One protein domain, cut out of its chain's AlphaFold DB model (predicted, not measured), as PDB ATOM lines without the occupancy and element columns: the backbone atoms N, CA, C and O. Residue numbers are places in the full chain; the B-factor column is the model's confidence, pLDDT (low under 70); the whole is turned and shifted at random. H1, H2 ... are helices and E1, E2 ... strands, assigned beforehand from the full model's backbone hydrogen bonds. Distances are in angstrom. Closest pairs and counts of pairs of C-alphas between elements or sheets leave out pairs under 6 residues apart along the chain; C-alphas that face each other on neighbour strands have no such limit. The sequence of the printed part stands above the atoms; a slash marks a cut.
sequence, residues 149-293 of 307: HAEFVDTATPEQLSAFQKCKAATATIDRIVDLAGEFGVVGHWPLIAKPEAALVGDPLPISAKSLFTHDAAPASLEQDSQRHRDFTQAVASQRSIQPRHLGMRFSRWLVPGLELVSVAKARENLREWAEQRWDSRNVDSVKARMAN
ATOM      1  N   HIS A 149     195.412 219.515  76.238       84.19
ATOM      2  CA  HIS A 149     194.649 218.523  75.464       84.19
ATOM      3  C   HIS A 149     195.476 217.836  74.372       84.19
ATOM      4  O   HIS A 149     195.352 216.626  74.224       84.19
ATOM      5  N   ALA A 150     196.302 218.592  73.639       86.38
ATOM      6  CA  ALA A 150     197.173 218.039  72.601       86.38
ATOM      7  C   ALA A 150     198.160 217.025  73.197       86.38
ATOM      8  O   ALA A 150     198.196 215.878  72.773       86.38
ATOM      9  N   GLU A 151     198.844 217.422  74.268       88.00
ATOM     10  CA  GLU A 151     199.789 216.567  74.983       88.00
ATOM     11  C   GLU A 151     199.116 215.298  75.528       88.00
ATOM     12  O   GLU A 151     199.632 214.200  75.360       88.00
ATOM     13  N   PHE A 152     197.912 215.424  76.093       88.94
ATOM     14  CA  PHE A 152     197.141 214.271  76.546       88.94
ATOM     15  C   PHE A 152     196.812 213.307  75.408       88.94
ATOM     16  O   PHE A 152     196.952 212.107  75.590       88.94
ATOM     17  N   VAL A 153     196.372 213.798  74.246       88.56
ATOM     18  CA  VAL A 153     196.055 212.928  73.100       88.56
ATOM     19  C   VAL A 153     197.301 212.196  72.603       88.56
ATOM     20  O   VAL A 153     197.197 211.025  72.241       88.56
ATOM     21  N   ASP A 154     198.463 212.846  72.650       92.19
ATOM     22  CA  ASP A 154     199.729 212.266  72.203       92.19
ATOM     23  C   ASP A 154     200.293 211.227  73.190       92.19
ATOM     24  O   ASP A 154     200.949 210.274  72.771       92.19
ATOM     25  N   THR A 155     200.041 211.383  74.498       93.25
ATOM     26  CA  THR A 155     200.628 210.519  75.543       93.25
ATOM     27  C   THR A 155     199.660 209.520  76.180       93.25
ATOM     28  O   THR A 155     200.104 208.622  76.896       93.25
ATOM     29  N   ALA A 156     198.348 209.679  75.992       92.38
ATOM     30  CA  ALA A 156     197.351 208.870  76.687       92.38
ATOM     31  C   ALA A 156     197.329 207.417  76.203       92.38
ATOM     32  O   ALA A 156     197.387 207.127  75.006       92.38
ATOM     33  N   THR A 157     197.139 206.491  77.141       95.50
ATOM     34  CA  THR A 157     196.871 205.092  76.798       95.50
ATOM     35  C   THR A 157     195.471 204.935  76.181       95.50
ATOM     36  O   THR A 157     194.585 205.774  76.412       95.50
ATOM     37  N   PRO A 158     195.203 203.845  75.435       95.25
ATOM     38  CA  PRO A 158     193.862 203.554  74.921       95.25
ATOM     39  C   PRO A 158     192.781 203.544  76.013       95.25
ATOM     40  O   PRO A 158     191.660 204.014  75.797       95.25
ATOM     41  N   GLU A 159     193.116 203.063  77.211       94.38
ATOM     42  CA  GLU A 159     192.221 203.028  78.369       94.38
ATOM     43  C   GLU A 159     191.903 204.439  78.877       94.38
ATOM     44  O   GLU A 159     190.739 204.738  79.150       94.38
ATOM     45  N   GLN A 160     192.902 205.324  78.951       93.19
ATOM     46  CA  GLN A 160     192.717 206.722  79.352       93.19
ATOM     47  C   GLN A 160     191.864 207.495  78.340       93.19
ATOM     48  O   GLN A 160     190.959 208.232  78.737       93.19
ATOM     49  N   LEU A 161     192.088 207.290  77.036       91.69
ATOM     50  CA  LEU A 161     191.255 207.876  75.980       91.69
ATOM     51  C   LEU A 161     189.806 207.373  76.066       91.69
ATOM     52  O   LEU A 161     188.869 208.170  75.982       91.69
ATOM     53  N   SER A 162     189.609 206.070  76.294       92.88
ATOM     54  CA  SER A 162     188.277 205.483  76.487       92.88
ATOM     55  C   SER A 162     187.570 206.057  77.721       92.88
ATOM     56  O   SER A 162     186.390 206.415  77.650       92.88
ATOM     57  N   ALA A 163     188.278 206.186  78.847       93.06
ATOM     58  CA  ALA A 163     187.744 206.768  80.076       93.06
ATOM     59  C   ALA A 163     187.359 208.244  79.876       93.06
ATOM     60  O   ALA A 163     186.236 208.641  80.194       93.06
ATOM     61  N   PHE A 164     188.232 209.032  79.239       90.44
ATOM     62  CA  PHE A 164     187.960 210.426  78.883       90.44
ATOM     63  C   PHE A 164     186.694 210.556  78.018       90.44
ATOM     64  O   PHE A 164     185.832 211.390  78.291       90.44
ATOM     65  N   GLN A 165     186.514 209.699  77.010       90.38
ATOM     66  CA  GLN A 165     185.308 209.712  76.173       90.38
ATOM     67  C   GLN A 165     184.033 209.383  76.965       90.38
ATOM     68  O   GLN A 165     183.021 210.074  76.819       90.38
ATOM     69  N   LYS A 166     184.077 208.367  77.837       92.94
ATOM     70  CA  LYS A 166     182.937 207.977  78.688       92.94
ATOM     71  C   LYS A 166     182.558 209.070  79.685       92.94
ATOM     72  O   LYS A 166     181.371 209.290  79.924       92.94
ATOM     73  N   CYS A 167     183.542 209.794  80.213       93.31
ATOM     74  CA  CYS A 167     183.321 210.889  81.151       93.31
ATOM     75  C   CYS A 167     182.479 212.023  80.535       93.31
ATOM     76  O   CYS A 167     181.605 212.577  81.201       93.31
ATOM     77  N   LYS A 168     182.622 212.310  79.233       90.38
ATOM     78  CA  LYS A 168     181.761 213.293  78.545       90.38
ATOM     79  C   LYS A 168     180.276 212.918  78.607       90.38
ATOM     80  O   LYS A 168     179.443 213.771  78.891       90.38
ATOM     81  N   ALA A 169     179.938 211.658  78.340       91.69
ATOM     82  CA  ALA A 169     178.554 211.199  78.430       91.69
ATOM     83  C   ALA A 169     178.051 211.217  79.884       91.69
ATOM     84  O   ALA A 169     176.953 211.696  80.142       91.69
ATOM     85  N   ALA A 170     178.882 210.774  80.833       95.69
ATOM     86  CA  ALA A 170     178.540 210.764  82.255       95.69
ATOM     87  C   ALA A 170     178.260 212.174  82.805       95.69
ATOM     88  O   ALA A 170     177.226 212.402  83.426       95.69
ATOM     89  N   THR A 171     179.137 213.139  82.522       94.06
ATOM     90  CA  THR A 171     178.952 214.541  82.934       94.06
ATOM     91  C   THR A 171     177.700 215.175  82.327       94.06
ATOM     92  O   THR A 171     177.031 215.941  83.011       94.06
ATOM     93  N   ALA A 172     177.330 214.826  81.089       92.94
ATOM     94  CA  ALA A 172     176.071 215.273  80.492       92.94
ATOM     95  C   ALA A 172     174.839 214.659  81.185       92.94
ATOM     96  O   ALA A 172     173.839 215.348  81.375       92.94
ATOM     97  N   THR A 173     174.902 213.385  81.585       96.38
ATOM     98  CA  THR A 173     173.840 212.743  82.378       96.38
ATOM     99  C   THR A 173     173.673 213.420  83.737       96.38
ATOM    100  O   THR A 173     172.550 213.755  84.104       96.38
ATOM    101  N   ILE A 174     174.778 213.667  84.452       96.25
ATOM    102  CA  ILE A 174     174.775 214.394  85.732       96.25
ATOM    103  C   ILE A 174     174.140 215.772  85.543       96.25
ATOM    104  O   ILE A 174     173.205 216.104  86.262       96.25
ATOM    105  N   ASP A 175     174.580 216.536  84.537       94.75
ATOM    106  CA  ASP A 175     174.059 217.883  84.278       94.75
ATOM    107  C   ASP A 175     172.540 217.887  84.110       94.75
ATOM    108  O   ASP A 175     171.850 218.641  84.784       94.75
ATOM    109  N   ARG A 176     171.995 216.990  83.280       96.62
ATOM    110  CA  ARG A 176     170.546 216.942  83.041       96.62
ATOM    111  C   ARG A 176     169.747 216.534  84.283       96.62
ATOM    112  O   ARG A 176     168.668 217.080  84.500       96.62
ATOM    113  N   ILE A 177     170.251 215.593  85.088       98.19
ATOM    114  CA  ILE A 177     169.584 215.177  86.334       98.19
ATOM    115  C   ILE A 177     169.595 216.319  87.353       98.19
ATOM    116  O   ILE A 177     168.584 216.569  88.006       98.19
ATOM    117  N   VAL A 178     170.710 217.038  87.476       96.06
ATOM    118  CA  VAL A 178     170.820 218.142  88.437       96.06
ATOM    119  C   VAL A 178     170.054 219.374  87.972       96.06
ATOM    120  O   VAL A 178     169.514 220.099  88.802       96.06
ATOM    121  N   ASP A 179     169.950 219.600  86.666       95.25
ATOM    122  CA  ASP A 179     169.100 220.651  86.108       95.25
ATOM    123  C   ASP A 179     167.636 220.397  86.459       95.25
ATOM    124  O   ASP A 179     166.967 221.308  86.943       95.25
ATOM    125  N   LEU A 180     167.179 219.145  86.338       97.56
ATOM    126  CA  LEU A 180     165.859 218.739  86.815       97.56
ATOM    127  C   LEU A 180     165.720 218.918  88.329       97.56
ATOM    128  O   LEU A 180     164.719 219.458  88.782       97.56
ATOM    129  N   ALA A 181     166.705 218.501  89.127       97.38
ATOM    130  CA  ALA A 181     166.651 218.691  90.578       97.38
ATOM    131  C   ALA A 181     166.595 220.184  90.956       97.38
ATOM    132  O   ALA A 181     165.868 220.576  91.868       97.38
ATOM    133  N   GLY A 182     167.294 221.034  90.199       94.88
ATOM    134  CA  GLY A 182     167.276 222.486  90.334       94.88
ATOM    135  C   GLY A 182     165.887 223.109  90.167       94.88
ATOM    136  O   GLY A 182     165.641 224.159  90.765       94.88
ATOM    137  N   GLU A 183     164.962 222.446  89.463       95.44
ATOM    138  CA  GLU A 183     163.552 222.857  89.375       95.44
ATOM    139  C   GLU A 183     162.847 222.863  90.734       95.44
ATOM    140  O   GLU A 183     161.920 223.647  90.938       95.44
ATOM    141  N   PHE A 184     163.318 222.038  91.676       95.81
ATOM    142  CA  PHE A 184     162.824 221.972  93.053       95.81
ATOM    143  C   PHE A 184     163.529 222.953  94.001       95.81
ATOM    144  O   PHE A 184     163.152 223.075  95.171       95.81
ATOM    145  N   GLY A 185     164.569 223.639  93.522       91.94
ATOM    146  CA  GLY A 185     165.365 224.583  94.297       91.94
ATOM    147  C   GLY A 185     164.668 225.920  94.534       91.94
ATOM    148  O   GLY A 185     163.511 226.127  94.191       91.94
ATOM    149  N   VAL A 186     165.400 226.875  95.108       88.38
ATOM    150  CA  VAL A 186     164.843 228.168  95.553       88.38
ATOM    151  C   VAL A 186     164.277 229.025  94.410       88.38
ATOM    152  O   VAL A 186     163.385 229.838  94.629       88.38
ATOM    153  N   VAL A 187     164.810 228.864  93.196       86.38
ATOM    154  CA  VAL A 187     164.480 229.686  92.015       86.38
ATOM    155  C   VAL A 187     163.919 228.868  90.844       86.38
ATOM    156  O   VAL A 187     163.838 229.384  89.732       86.38
ATOM    157  N   GLY A 188     163.580 227.595  91.067       89.50
ATOM    158  CA  GLY A 188     163.035 226.718  90.026       89.50
ATOM    159  C   GLY A 188     161.566 227.003  89.696       89.50
ATOM    160  O   GLY A 188     160.919 227.833  90.344       89.50
ATOM    161  N   HIS A 189     161.013 226.305  88.698       92.56
ATOM    162  CA  HIS A 189     159.585 226.411  88.363       92.56
ATOM    163  C   HIS A 189     158.686 225.773  89.433       92.56
ATOM    164  O   HIS A 189     157.520 226.153  89.573       92.56
ATOM    165  N   TRP A 190     159.239 224.838  90.211       93.69
ATOM    166  CA  TRP A 190     158.562 224.108  91.279       93.69
ATOM    167  C   TRP A 190     159.283 224.311  92.614       93.69
ATOM    168  O   TRP A 190     159.772 223.342  93.186       93.69
ATOM    169  N   PRO A 191     159.391 225.544  93.135       91.94
ATOM    170  CA  PRO A 191     160.259 225.815  94.269       91.94
ATOM    171  C   PRO A 191     159.758 225.102  95.530       91.94
ATOM    172  O   PRO A 191     158.738 225.467  96.113       91.94
ATOM    173  N   LEU A 192     160.495 224.080  95.971       92.44
ATOM    174  CA  LEU A 192     160.193 223.314  97.186       92.44
ATOM    175  C   LEU A 192     161.065 223.745  98.364       92.44
ATOM    176  O   LEU A 192     160.866 223.282  99.489       92.44
ATOM    177  N   ILE A 193     162.049 224.604  98.123       90.38
ATOM    178  CA  ILE A 193     162.970 225.118  99.132       90.38
ATOM    179  C   ILE A 193     162.702 226.608  99.291       90.38
ATOM    180  O   ILE A 193     162.840 227.378  98.342       90.38
ATOM    181  N   ALA A 194     162.315 227.017 100.499       86.75
ATOM    182  CA  ALA A 194     162.077 228.420 100.793       86.75
ATOM    183  C   ALA A 194     163.384 229.217 100.693       86.75
ATOM    184  O   ALA A 194     164.438 228.779 101.165       86.75
ATOM    185  N   LYS A 195     163.306 230.416 100.110       82.25
ATOM    186  CA  LYS A 195     164.410 231.374 100.163       82.25
ATOM    187  C   LYS A 195     164.619 231.793 101.624       82.25
ATOM    188  O   LYS A 195     163.651 232.224 102.249       82.25
ATOM    189  N   PRO A 196     165.844 231.723 102.174       77.88
ATOM    190  CA  PRO A 196     166.104 232.265 103.498       77.88
ATOM    191  C   PRO A 196     165.862 233.778 103.469       77.88
ATOM    192  O   PRO A 196     166.495 234.487 102.689       77.88
ATOM    193  N   GLU A 197     164.967 234.279 104.325       68.25
ATOM    194  CA  GLU A 197     164.636 235.714 104.424       68.25
ATOM    195  C   GLU A 197     165.874 236.584 104.717       68.25
ATOM    196  O   GLU A 197     165.950 237.738 104.305       68.25
ATOM    197  N   ALA A 198     166.888 236.004 105.372       56.62
ATOM    198  CA  ALA A 198     168.166 236.649 105.678       56.62
ATOM    199  C   ALA A 198     169.072 236.887 104.447       56.62
ATOM    200  O   ALA A 198     170.053 237.638 104.536       56.62
ATOM    201  N   ALA A 199     168.760 236.282 103.292       53.53
ATOM    202  CA  ALA A 199     169.352 236.663 102.012       53.53
ATOM    203  C   ALA A 199     168.711 237.982 101.551       53.53
ATOM    204  O   ALA A 199     167.740 237.983 100.794       53.53
ATOM    205  N   LEU A 200     169.257 239.059 102.124       49.22
ATOM    206  CA  LEU A 200     168.938 240.481 101.992       49.22
ATOM    207  C   LEU A 200     168.141 240.865 100.741       49.22
ATOM    208  O   LEU A 200     168.450 240.470  99.616       49.22
ATOM    209  N   VAL A 201     167.166 241.743 100.962       48.25
ATOM    210  CA  VAL A 201     166.526 242.554  99.924       48.25
ATOM    211  C   VAL A 201     167.619 243.189  99.052       48.25
ATOM    212  O   VAL A 201     168.355 244.048  99.522       48.25
ATOM    213  N   GLY A 202     167.739 242.740  97.799       51.56
ATOM    214  CA  GLY A 202     168.653 243.305  96.798       51.56
ATOM    215  C   GLY A 202     169.799 242.398  96.340       51.56
ATOM    216  O   GLY A 202     170.236 242.554  95.202       51.56
ATOM    217  N   ASP A 203     170.228 241.413  97.139       58.06
ATOM    218  CA  ASP A 203     171.356 240.550  96.762       58.06
ATOM    219  C   ASP A 203     170.889 239.222  96.136       58.06
ATOM    220  O   ASP A 203     170.030 238.523  96.698       58.06
ATOM    221  N   PRO A 204     171.450 238.818  94.977       66.25
ATOM    222  CA  PRO A 204     171.221 237.486  94.445       66.25
ATOM    223  C   PRO A 204     171.766 236.450  95.432       66.25
ATOM    224  O   PRO A 204     172.837 236.625  96.016       66.25
ATOM    225  N   LEU A 205     171.036 235.345  95.608       70.75
ATOM    226  CA  LEU A 205     171.524 234.233  96.417       70.75
ATOM    227  C   LEU A 205     172.867 233.762  95.843       70.75
ATOM    228  O   LEU A 205     172.914 233.344  94.683       70.75
ATOM    229  N   PRO A 206     173.952 233.759  96.637       77.81
ATOM    230  CA  PRO A 206     175.234 233.234  96.189       77.81
ATOM    231  C   PRO A 206     175.223 231.701  96.148       77.81
ATOM    232  O   PRO A 206     176.264 231.095  95.904       77.81
ATOM    233  N   ILE A 207     174.073 231.064  96.371       84.75
ATOM    234  CA  ILE A 207     173.904 229.622  96.328       84.75
ATOM    235  C   ILE A 207     173.140 229.240  95.068       84.75
ATOM    236  O   ILE A 207     172.029 229.722  94.838       84.75
ATOM    237  N   SER A 208     173.735 228.382  94.239       87.44
ATOM    238  CA  SER A 208     173.050 227.885  93.048       87.44
ATOM    239  C   SER A 208     172.023 226.817  93.436       87.44
ATOM    240  O   SER A 208     172.259 226.027  94.349       87.44
ATOM    241  N   ALA A 209     170.893 226.742  92.727       87.25
ATOM    242  CA  ALA A 209     169.927 225.665  92.956       87.25
ATOM    243  C   ALA A 209     170.559 224.281  92.727       87.25
ATOM    244  O   ALA A 209     170.276 223.350  93.464       87.25
ATOM    245  N   LYS A 210     171.471 224.167  91.755       89.62
ATOM    246  CA  LYS A 210     172.141 222.913  91.383       89.62
ATOM    247  C   LYS A 210     173.010 222.364  92.520       89.62
ATOM    248  O   LYS A 210     172.846 221.214  92.908       89.62
ATOM    249  N   SER A 211     173.835 223.217  93.123       89.69
ATOM    250  CA  SER A 211     174.693 222.859  94.263       89.69
ATOM    251  C   SER A 211     173.920 222.473  95.525       89.69
ATOM    252  O   SER A 211     174.479 221.823  96.394       89.69
ATOM    253  N   LEU A 212     172.640 222.842  95.655       91.06
ATOM    254  CA  LEU A 212     171.818 222.347  96.766       91.06
ATOM    255  C   LEU A 212     171.519 220.853  96.645       91.06
ATOM    256  O   LEU A 212     171.365 220.186  97.666       91.06
ATOM    257  N   PHE A 213     171.430 220.349  95.413       93.69
ATOM    258  CA  PHE A 213     171.079 218.963  95.115       93.69
ATOM    259  C   PHE A 213     172.283 218.073  94.826       93.69
ATOM    260  O   PHE A 213     172.119 216.859  94.736       93.69
ATOM    261  N   THR A 214     173.481 218.641  94.717       90.62
ATOM    262  CA  THR A 214     174.718 217.879  94.541       90.62
ATOM    263  C   THR A 214     175.674 218.151  95.674       90.62
ATOM    264  O   THR A 214     176.039 219.302  95.894       90.62
ATOM    265  N   HIS A 215     176.112 217.094  96.344       80.31
ATOM    266  CA  HIS A 215     177.164 217.185  97.343       80.31
ATOM    267  C   HIS A 215     178.439 216.523  96.824       80.31
ATOM    268  O   HIS A 215     178.388 215.434  96.250       80.31
ATOM    269  N   ASP A 216     179.564 217.209  96.997       75.00
ATOM    270  CA  ASP A 216     180.903 216.639  96.879       75.00
ATOM    271  C   ASP A 216     181.224 215.895  98.186       75.00
ATOM    272  O   ASP A 216     181.012 216.437  99.268       75.00
ATOM    273  N   ALA A 217     181.723 214.658  98.112       62.19
ATOM    274  CA  ALA A 217     182.172 213.918  99.295       62.19
ATOM    275  C   ALA A 217     183.424 214.542  99.954       62.19
ATOM    276  O   ALA A 217     183.788 214.179 101.076       62.19
ATOM    277  N   ALA A 218     184.115 215.456  99.267       63.31
ATOM    278  CA  ALA A 218     185.167 216.287  99.842       63.31
ATOM    279  C   ALA A 218     184.573 217.402 100.736       63.31
ATOM    280  O   ALA A 218     183.417 217.776 100.570       63.31
ATOM    281  N   PRO A 219     185.344 218.008 101.663       59.53
ATOM    282  CA  PRO A 219     184.850 219.044 102.582       59.53
ATOM    283  C   PRO A 219     184.584 220.409 101.904       59.53
ATOM    284  O   PRO A 219     184.816 221.460 102.505       59.53
ATOM    285  N   ALA A 220     184.147 220.421 100.642       66.50
ATOM    286  CA  ALA A 220     183.799 221.637  99.926       66.50
ATOM    287  C   ALA A 220     182.567 222.292 100.569       66.50
ATOM    288  O   ALA A 220     181.586 221.630 100.915       66.50
ATOM    289  N   SER A 221     182.616 223.613 100.744       82.81
ATOM    290  CA  SER A 221     181.455 224.360 101.219       82.81
ATOM    291  C   SER A 221     180.432 224.526 100.093       82.81
ATOM    292  O   SER A 221     180.785 224.624  98.916       82.81
ATOM    293  N   LEU A 222     179.156 224.664 100.456       85.69
ATOM    294  CA  LEU A 222     178.076 224.946  99.504       85.69
ATOM    295  C   LEU A 222     178.354 226.202  98.650       85.69
ATOM    296  O   LEU A 222     177.942 226.283  97.490       85.69
ATOM    297  N   GLU A 223     179.076 227.181  99.205       85.50
ATOM    298  CA  GLU A 223     179.528 228.376  98.484       85.50
ATOM    299  C   GLU A 223     180.571 228.049  97.417       85.50
ATOM    300  O   GLU A 223     180.484 228.580  96.309       85.50
ATOM    301  N   GLN A 224     181.528 227.169  97.723       84.88
ATOM    302  CA  GLN A 224     182.546 226.739  96.772       84.88
ATOM    303  C   GLN A 224     181.911 225.995  95.595       84.88
ATOM    304  O   GLN A 224     182.215 226.308  94.443       84.88
ATOM    305  N   ASP A 225     180.978 225.080  95.860       85.19
ATOM    306  CA  ASP A 225     180.248 224.384  94.796       85.19
ATOM    307  C   ASP A 225     179.425 225.366  93.961       85.19
ATOM    308  O   ASP A 225     179.511 225.384  92.730       85.19
ATOM    309  N   SER A 226     178.705 226.278  94.616       86.88
ATOM    310  CA  SER A 226     177.958 227.340  93.932       86.88
ATOM    311  C   SER A 226     178.853 228.235  93.072       86.88
ATOM    312  O   SER A 226     178.444 228.656  91.986       86.88
ATOM    313  N   GLN A 227     180.073 228.525  93.531       85.12
ATOM    314  CA  GLN A 227     181.050 229.296  92.775       85.12
ATOM    315  C   GLN A 227     181.509 228.532  91.530       85.12
ATOM    316  O   GLN A 227     181.464 229.108  90.446       85.12
ATOM    317  N   ARG A 228     181.812 227.227  91.631       82.81
ATOM    318  CA  ARG A 228     182.138 226.378  90.465       82.81
ATOM    319  C   ARG A 228     181.033 226.433  89.401       82.81
ATOM    320  O   ARG A 228     181.312 226.555  88.208       82.81
ATOM    321  N   HIS A 229     179.762 226.396  89.816       83.38
ATOM    322  CA  HIS A 229     178.626 226.540  88.899       83.38
ATOM    323  C   HIS A 229     178.594 227.897  88.189       83.38
ATOM    324  O   HIS A 229     178.324 227.950  86.980       83.38
ATOM    325  N   ARG A 230     178.847 228.984  88.927       83.06
ATOM    326  CA  ARG A 230     178.904 230.340  88.371       83.06
ATOM    327  C   ARG A 230     180.068 230.509  87.414       83.06
ATOM    328  O   ARG A 230     179.831 230.963  86.300       83.06
ATOM    329  N   ASP A 231     181.266 230.096  87.807       82.19
ATOM    330  CA  ASP A 231     182.478 230.215  86.999       82.19
ATOM    331  C   ASP A 231     182.308 229.489  85.668       82.19
ATOM    332  O   ASP A 231     182.572 230.057  84.610       82.19
ATOM    333  N   PHE A 232     181.753 228.273  85.698       82.31
ATOM    334  CA  PHE A 232     181.410 227.544  84.482       82.31
ATOM    335  C   PHE A 232     180.414 228.317  83.608       82.31
ATOM    336  O   PHE A 232     180.612 228.469  82.405       82.31
ATOM    337  N   THR A 233     179.336 228.829  84.206       81.75
ATOM    338  CA  THR A 233     178.295 229.566  83.473       81.75
ATOM    339  C   THR A 233     178.851 230.852  82.857       81.75
ATOM    340  O   THR A 233     178.570 231.152  81.697       81.75
ATOM    341  N   GLN A 234     179.680 231.584  83.600       80.25
ATOM    342  CA  GLN A 234     180.345 232.798  83.146       80.25
ATOM    343  C   GLN A 234     181.374 232.501  82.052       80.25
ATOM    344  O   GLN A 234     181.422 233.241  81.073       80.25
ATOM    345  N   ALA A 235     182.144 231.416  82.166       74.44
ATOM    346  CA  ALA A 235     183.081 230.973  81.134       74.44
ATOM    347  C   ALA A 235     182.360 230.610  79.826       74.44
ATOM    348  O   ALA A 235     182.791 231.009  78.747       74.44
ATOM    349  N   VAL A 236     181.223 229.912  79.906       75.69
ATOM    350  CA  VAL A 236     180.392 229.609  78.729       75.69
ATOM    351  C   VAL A 236     179.791 230.886  78.125       75.69
ATOM    352  O   VAL A 236     179.736 231.026  76.902       75.69
ATOM    353  N   ALA A 237     179.342 231.830  78.957       75.81
ATOM    354  CA  ALA A 237     178.737 233.080  78.501       75.81
ATOM    355  C   ALA A 237     179.756 234.033  77.854       75.81
ATOM    356  O   ALA A 237     179.481 234.578  76.785       75.81
ATOM    357  N   SER A 238     180.935 234.203  78.459       71.00
ATOM    358  CA  SER A 238     182.000 235.079  77.952       71.00
ATOM    359  C   SER A 238     182.565 234.599  76.613       71.00
ATOM    360  O   SER A 238     182.988 235.412  75.800       71.00
ATOM    361  N   GLN A 239     182.492 233.301  76.321       60.34
ATOM    362  CA  GLN A 239     182.936 232.725  75.050       60.34
ATOM    363  C   GLN A 239     181.905 232.790  73.920       60.34
ATOM    364  O   GLN A 239     182.222 232.470  72.774       60.34
ATOM    365  N   ARG A 240     180.682 233.273  74.176       52.56
ATOM    366  CA  ARG A 240     179.765 233.625  73.078       52.56
ATOM    367  C   ARG A 240     180.300 234.782  72.220       52.56
ATOM    368  O   ARG A 240     179.831 234.935  71.097       52.56
ATOM    369  N   SER A 241     181.299 235.540  72.692       49.97
ATOM    370  CA  SER A 241     182.017 236.545  71.893       49.97
ATOM    371  C   SER A 241     183.327 236.037  71.259       49.97
ATOM    372  O   SER A 241     183.783 236.639  70.291       49.97
ATOM    373  N   ILE A 242     183.912 234.922  71.730       45.75
ATOM    374  CA  ILE A 242     185.151 234.318  71.196       45.75
ATOM    375  C   ILE A 242     185.011 232.780  71.198       45.75
ATOM    376  O   ILE A 242     185.194 232.133  72.219       45.75
ATOM    377  N   GLN A 243     184.645 232.220  70.037       42.38
ATOM    378  CA  GLN A 243     184.557 230.790  69.663       42.38
ATOM    379  C   GLN A 243     184.270 229.745  70.784       42.38
ATOM    380  O   GLN A 243     185.197 229.213  71.394       42.38
ATOM    381  N   PRO A 244     183.008 229.279  70.923       42.28
ATOM    382  CA  PRO A 244     182.554 228.306  71.938       42.28
ATOM    383  C   PRO A 244     183.127 226.875  71.865       42.28
ATOM    384  O   PRO A 244     182.674 225.994  72.593       42.28
ATOM    385  N   ARG A 245     184.045 226.568  70.940       44.88
ATOM    386  CA  ARG A 245     184.378 225.175  70.576       44.88
ATOM    387  C   ARG A 245     185.417 224.500  71.480       44.88
ATOM    388  O   ARG A 245     185.690 223.319  71.277       44.88
ATOM    389  N   HIS A 246     185.977 225.205  72.466       45.97
ATOM    390  CA  HIS A 246     187.178 224.742  73.175       45.97
ATOM    391  C   HIS A 246     187.049 224.568  74.692       45.97
ATOM    392  O   HIS A 246     188.000 224.079  75.304       45.97
ATOM    393  N   LEU A 247     185.888 224.830  75.305       52.81
ATOM    394  CA  LEU A 247     185.611 224.301  76.647       52.81
ATOM    395  C   LEU A 247     185.279 222.812  76.517       52.81
ATOM    396  O   LEU A 247     184.132 222.381  76.613       52.81
ATOM    397  N   GLY A 248     186.300 222.015  76.203       63.03
ATOM    398  CA  GLY A 248     186.209 220.564  76.246       63.03
ATOM    399  C   GLY A 248     185.777 220.090  77.634       63.03
ATOM    400  O   GLY A 248     185.757 220.851  78.600       63.03
ATOM    401  N   MET A 249     185.476 218.797  77.751       73.56
ATOM    402  CA  MET A 249     185.024 218.163  78.997       73.56
ATOM    403  C   MET A 249     185.897 218.494  80.231       73.56
ATOM    404  O   MET A 249     185.369 218.505  81.336       73.56
ATOM    405  N   ARG A 250     187.169 218.882  80.035       75.44
ATOM    406  CA  ARG A 250     188.116 219.369  81.060       75.44
ATOM    407  C   ARG A 250     187.617 220.535  81.920       75.44
ATOM    408  O   ARG A 250     188.104 220.705  83.026       75.44
ATOM    409  N   PHE A 251     186.661 221.321  81.432       75.81
ATOM    410  CA  PHE A 251     186.080 222.436  82.186       75.81
ATOM    411  C   PHE A 251     184.719 222.096  82.792       75.81
ATOM    412  O   PHE A 251     184.027 222.985  83.274       75.81
ATOM    413  N   SER A 252     184.284 220.835  82.742       84.00
ATOM    414  CA  SER A 252     183.006 220.462  83.335       84.00
ATOM    415  C   SER A 252     183.053 220.646  84.851       84.00
ATOM    416  O   SER A 252     183.900 220.076  85.533       84.00
ATOM    417  N   ARG A 253     182.075 221.388  85.382       86.88
ATOM    418  CA  ARG A 253     181.819 221.544  86.826       86.88
ATOM    419  C   ARG A 253     181.615 220.218  87.571       86.88
ATOM    420  O   ARG A 253     181.667 220.194  88.791       86.88
ATOM    421  N   TRP A 254     181.370 219.137  86.835       91.06
ATOM    422  CA  TRP A 254     181.122 217.805  87.370       91.06
ATOM    423  C   TRP A 254     182.387 216.959  87.497       91.06
ATOM    424  O   TRP A 254     182.276 215.809  87.897       91.06
ATOM    425  N   LEU A 255     183.574 217.474  87.156       89.19
ATOM    426  CA  LEU A 255     184.853 216.770  87.329       89.19
ATOM    427  C   LEU A 255     185.318 216.783  88.787       89.19
ATOM    428  O   LEU A 255     186.378 217.299  89.127       89.19
ATOM    429  N   VAL A 256     184.494 216.200  89.643       88.56
ATOM    430  CA  VAL A 256     184.679 216.149  91.086       88.56
ATOM    431  C   VAL A 256     184.435 214.703  91.536       88.56
ATOM    432  O   VAL A 256     183.493 214.068  91.047       88.56
ATOM    433  N   PRO A 257     185.294 214.123  92.391       89.31
ATOM    434  CA  PRO A 257     185.096 212.761  92.872       89.31
ATOM    435  C   PRO A 257     183.929 212.691  93.864       89.31
ATOM    436  O   PRO A 257     183.696 213.621  94.621       89.31
ATOM    437  N   GLY A 258     183.228 211.555  93.908       88.44
ATOM    438  CA  GLY A 258     182.259 211.289  94.981       88.44
ATOM    439  C   GLY A 258     181.022 212.189  94.970       88.44
ATOM    440  O   GLY A 258     180.501 212.505  96.030       88.44
ATOM    441  N   LEU A 259     180.563 212.610  93.789       92.81
ATOM    442  CA  LEU A 259     179.301 213.336  93.657       92.81
ATOM    443  C   LEU A 259     178.122 212.487  94.137       92.81
ATOM    444  O   LEU A 259     177.961 211.343  93.708       92.81
ATOM    445  N   GLU A 260     177.248 213.099  94.929       94.44
ATOM    446  CA  GLU A 260     176.004 212.502  95.409       94.44
ATOM    447  C   GLU A 260     174.805 213.398  95.085       94.44
ATOM    448  O   GLU A 260     174.844 214.613  95.290       94.44
ATOM    449  N   LEU A 261     173.714 212.793  94.605       96.06
ATOM    450  CA  LEU A 261     172.429 213.471  94.429       96.06
ATOM    451  C   LEU A 261     171.670 213.453  95.757       96.06
ATOM    452  O   LEU A 261     171.365 212.380  96.270       96.06
ATOM    453  N   VAL A 262     171.312 214.591  96.336       95.75
ATOM    454  CA  VAL A 262     170.623 214.615  97.640       95.75
ATOM    455  C   VAL A 262     169.104 214.768  97.501       95.75
ATOM    456  O   VAL A 262     168.598 215.165  96.455       95.75
ATOM    457  N   SER A 263     168.363 214.404  98.552       96.44
ATOM    458  CA  SER A 263     166.912 214.623  98.636       96.44
ATOM    459  C   SER A 263     166.571 216.105  98.808       96.44
ATOM    460  O   SER A 263     167.413 216.900  99.231       96.44
ATOM    461  N   VAL A 264     165.311 216.481  98.574       95.44
ATOM    462  CA  VAL A 264     164.787 217.827  98.862       95.44
ATOM    463  C   VAL A 264     164.971 218.165 100.339       95.44
ATOM    464  O   VAL A 264     165.385 219.274 100.674       95.44
ATOM    465  N   ALA A 265     164.715 217.211 101.239       93.06
ATOM    466  CA  ALA A 265     164.911 217.406 102.673       93.06
ATOM    467  C   ALA A 265     166.372 217.735 103.023       93.06
ATOM    468  O   ALA A 265     166.628 218.688 103.760       93.06
ATOM    469  N   LYS A 266     167.340 217.004 102.454       93.62
ATOM    470  CA  LYS A 266     168.763 217.277 102.684       93.62
ATOM    471  C   LYS A 266     169.211 218.576 102.008       93.62
ATOM    472  O   LYS A 266     169.969 219.326 102.607       93.62
ATOM    473  N   ALA A 267     168.694 218.899 100.825       93.38
ATOM    474  CA  ALA A 267     168.948 220.177 100.163       93.38
ATOM    475  C   ALA A 267     168.451 221.379 100.996       93.38
ATOM    476  O   ALA A 267     169.159 222.379 101.124       93.38
ATOM    477  N   ARG A 268     167.265 221.274 101.619       91.25
ATOM    478  CA  ARG A 268     166.761 222.276 102.582       91.25
ATOM    479  C   ARG A 268     167.694 222.420 103.776       91.25
ATOM    480  O   ARG A 268     167.991 223.541 104.178       91.25
ATOM    481  N   GLU A 269     168.149 221.296 104.316       90.94
ATOM    482  CA  GLU A 269     169.055 221.281 105.459       90.94
ATOM    483  C   GLU A 269     170.404 221.926 105.124       90.94
ATOM    484  O   GLU A 269     170.864 222.796 105.855       90.94
ATOM    485  N   ASN A 270     170.979 221.604 103.965       89.62
ATOM    486  CA  ASN A 270     172.214 222.220 103.485       89.62
ATOM    487  C   ASN A 270     172.065 223.748 103.348       89.62
ATOM    488  O   ASN A 270     172.964 224.504 103.719       89.62
ATOM    489  N   LEU A 271     170.918 224.224 102.841       89.19
ATOM    490  CA  LEU A 271     170.646 225.661 102.743       89.19
ATOM    491  C   LEU A 271     170.482 226.314 104.120       89.19
ATOM    492  O   LEU A 271     170.949 227.439 104.314       89.19
ATOM    493  N   ARG A 272     169.825 225.630 105.064       88.56
ATOM    494  CA  ARG A 272     169.673 226.087 106.450       88.56
ATOM    495  C   ARG A 272     171.034 226.236 107.125       88.56
ATOM    496  O   ARG A 272     171.317 227.310 107.648       88.56
ATOM    497  N   GLU A 273     171.866 225.198 107.077       87.75
ATOM    498  CA  GLU A 273     173.214 225.196 107.656       87.75
ATOM    499  C   GLU A 273     174.058 226.346 107.093       87.75
ATOM    500  O   GLU A 273     174.672 227.101 107.850       87.75
ATOM    501  N   TRP A 274     174.035 226.543 105.771       88.00
ATOM    502  CA  TRP A 274     174.710 227.676 105.140       88.00
ATOM    503  C   TRP A 274     174.174 229.030 105.636       88.00
ATOM    504  O   TRP A 274     174.954 229.927 105.968       88.00
ATOM    505  N   ALA A 275     172.848 229.192 105.705       84.75
ATOM    506  CA  ALA A 275     172.230 230.443 106.136       84.75
ATOM    507  C   ALA A 275     172.595 230.789 107.589       84.75
ATOM    508  O   ALA A 275     172.862 231.954 107.892       84.75
ATOM    509  N   GLU A 276     172.658 229.787 108.468       83.38
ATOM    510  CA  GLU A 276     173.080 229.936 109.864       83.38
ATOM    511  C   GLU A 276     174.555 230.335 109.971       83.38
ATOM    512  O   GLU A 276     174.870 231.343 110.604       83.38
ATOM    513  N   GLN A 277     175.450 229.644 109.257       83.81
ATOM    514  CA  GLN A 277     176.876 229.995 109.212       83.81
ATOM    515  C   GLN A 277     177.101 231.432 108.723       83.81
ATOM    516  O   GLN A 277     177.937 232.172 109.259       83.81
ATOM    517  N   ARG A 278     176.343 231.866 107.706       81.19
ATOM    518  CA  ARG A 278     176.457 233.224 107.164       81.19
ATOM    519  C   ARG A 278     175.905 234.278 108.120       81.19
ATOM    520  O   ARG A 278     176.492 235.359 108.223       81.19
ATOM    521  N   TRP A 279     174.810 233.974 108.816       77.56
ATOM    522  CA  TRP A 279     174.239 234.831 109.854       77.56
ATOM    523  C   TRP A 279     175.228 235.042 111.002       77.56
ATOM    524  O   TRP A 279     175.510 236.185 111.370       77.56
ATOM    525  N   ASP A 280     175.819 233.960 111.506       75.94
ATOM    526  CA  ASP A 280     176.806 234.011 112.585       75.94
ATOM    527  C   ASP A 280     178.038 234.819 112.175       75.94
ATOM    528  O   ASP A 280     178.476 235.699 112.918       75.94
ATOM    529  N   SER A 281     178.533 234.616 110.950       74.62
ATOM    530  CA  SER A 281     179.662 235.380 110.407       74.62
ATOM    531  C   SER A 281     179.375 236.886 110.370       74.62
ATOM    532  O   SER A 281     180.195 237.684 110.815       74.62
ATOM    533  N   ARG A 282     178.181 237.294 109.914       70.44
ATOM    534  CA  ARG A 282     177.774 238.713 109.896       70.44
ATOM    535  C   ARG A 282     177.637 239.302 111.293       70.44
ATOM    536  O   ARG A 282     178.022 240.450 111.507       70.44
ATOM    537  N   ASN A 283     177.100 238.546 112.248       70.94
ATOM    538  CA  ASN A 283     177.012 239.011 113.629       70.94
ATOM    539  C   ASN A 283     178.403 239.208 114.226       70.94
ATOM    540  O   ASN A 283     178.656 240.254 114.816       70.94
ATOM    541  N   VAL A 284     179.326 238.271 114.005       66.75
ATOM    542  CA  VAL A 284     180.727 238.423 114.418       66.75
ATOM    543  C   VAL A 284     181.366 239.648 113.765       66.75
ATOM    544  O   VAL A 284     182.014 240.426 114.461       66.75
ATOM    545  N   ASP A 285     181.157 239.866 112.466       69.25
ATOM    546  CA  ASP A 285     181.719 241.015 111.751       69.25
ATOM    547  C   ASP A 285     181.126 242.341 112.239       69.25
ATOM    548  O   ASP A 285     181.861 243.304 112.442       69.25
ATOM    549  N   SER A 286     179.820 242.392 112.513       65.62
ATOM    550  CA  SER A 286     179.170 243.576 113.086       65.62
ATOM    551  C   SER A 286     179.641 243.866 114.512       65.62
ATOM    552  O   SER A 286     179.855 245.026 114.862       65.62
ATOM    553  N   VAL A 287     179.872 242.833 115.331       60.66
ATOM    554  CA  VAL A 287     180.457 242.979 116.670       60.66
ATOM    555  C   VAL A 287     181.899 243.466 116.561       60.66
ATOM    556  O   VAL A 287     182.251 244.432 117.230       60.66
ATOM    557  N   LYS A 288     182.717 242.886 115.674       63.59
ATOM    558  CA  LYS A 288     184.084 243.358 115.408       63.59
ATOM    559  C   LYS A 288     184.103 244.800 114.910       63.59
ATOM    560  O   LYS A 288     184.924 245.574 115.383       63.59
ATOM    561  N   ALA A 289     183.192 245.186 114.018       65.25
ATOM    562  CA  ALA A 289     183.068 246.556 113.525       65.25
ATOM    563  C   ALA A 289     182.681 247.532 114.647       65.25
ATOM    564  O   ALA A 289     183.284 248.594 114.761       65.25
ATOM    565  N   ARG A 290     181.752 247.146 115.532       61.69
ATOM    566  CA  ARG A 290     181.395 247.921 116.735       61.69
ATOM    567  C   ARG A 290     182.542 248.004 117.741       61.69
ATOM    568  O   ARG A 290     182.718 249.036 118.372       61.69
ATOM    569  N   MET A 291     183.336 246.946 117.889       56.81
ATOM    570  CA  MET A 291     184.532 246.964 118.735       56.81
ATOM    571  C   MET A 291     185.657 247.814 118.124       56.81
ATOM    572  O   MET A 291     186.396 248.457 118.862       56.81
ATOM    573  N   ALA A 292     185.783 247.831 116.794       70.50
ATOM    574  CA  ALA A 292     186.781 248.614 116.067       70.50
ATOM    575  C   ALA A 292     186.410 250.102 115.964       70.50
ATOM    576  O   ALA A 292     187.298 250.950 115.923       70.50
ATOM    577  N   ASN A 293     185.115 250.425 115.937       63.66
ATOM    578  CA  ASN A 293     184.615 251.791 115.980       63.66
ATOM    579  C   ASN A 293     183.294 251.868 116.778       63.66
ATOM    580  O   ASN A 293     182.211 251.769 116.192       63.66
TER     581      ASN A 293
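AT A GLANCE: This is residues 149 to 293 of the 307 residues of an uncharacterized protein of Mycolicibacillus koreensis (UniProt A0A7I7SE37). Two long helices, H2 and H5, spread like the arms of a wide V from the short helix H3, where H4 and a small antiparallel sheet, E1 - E2, also gather. H1 folds back at the far end of H2, and residues 280 to 293 stick out at the far end of H5. The 145 printed residues include five helices and two strands, in the order H1 H2 H3 E1 H4 E2 H5, mostly helix. The whole is loose, with a radius of gyration of the C-alphas of 18.7 A, and elongated, spanning 61 by 36 by 32 A.

HOW THE PARTS SIT: H1, residues 149 to 155, and H2, residues 158 to 182, are close but not clearly touching; their closest C-alphas, Val 153 and Leu 161, are 7.5 A apart. They run opposite ways at 35.1 degrees, only just a steep tilt. The hub is H3, residues 209 to 213. H2 touches it with residues 178 to 182 alone, closest at C-alphas 182 and 209, 4.9 A. H4, residues 222 to 238, touches H3 with 222 to 229 alone, closest at C-alphas 226 and 211, 5.6 A. H5, residues 264 to 292, touches H3 with 264 to 271 alone, closest at C-alphas 267 and 212, 4.9 A. H2 and H5 are apart. E1, residues 214 to 216, and E2, residues 259 to 261, are antiparallel, with N 215 and O 260 3.0 A apart, within hydrogen-bond range. Every O i to N i+4 pair is within range in H1, H4 and H5, 20 of 21 in H2 and 0 of 1 in H3, where 2 of 2 O i to N i+3 pairs are.

IN THESE COORDINATES: H1 begins at C-alpha 149 (194.649, 218.523, 75.464). H2 is 36.1 A long, H4 24.1 A and H5 41.6 A, ending at C-alpha 292 (186.781, 248.614, 116.067).

THE WHOLE: The farthest C-alphas, Pro 158 and Asn 293, are 64.0 A apart. The printed part has no cut; the links H2 to H3 and H4 to E2 are long. The pLDDT is under 70 in 31 residues, among them 239 to 248.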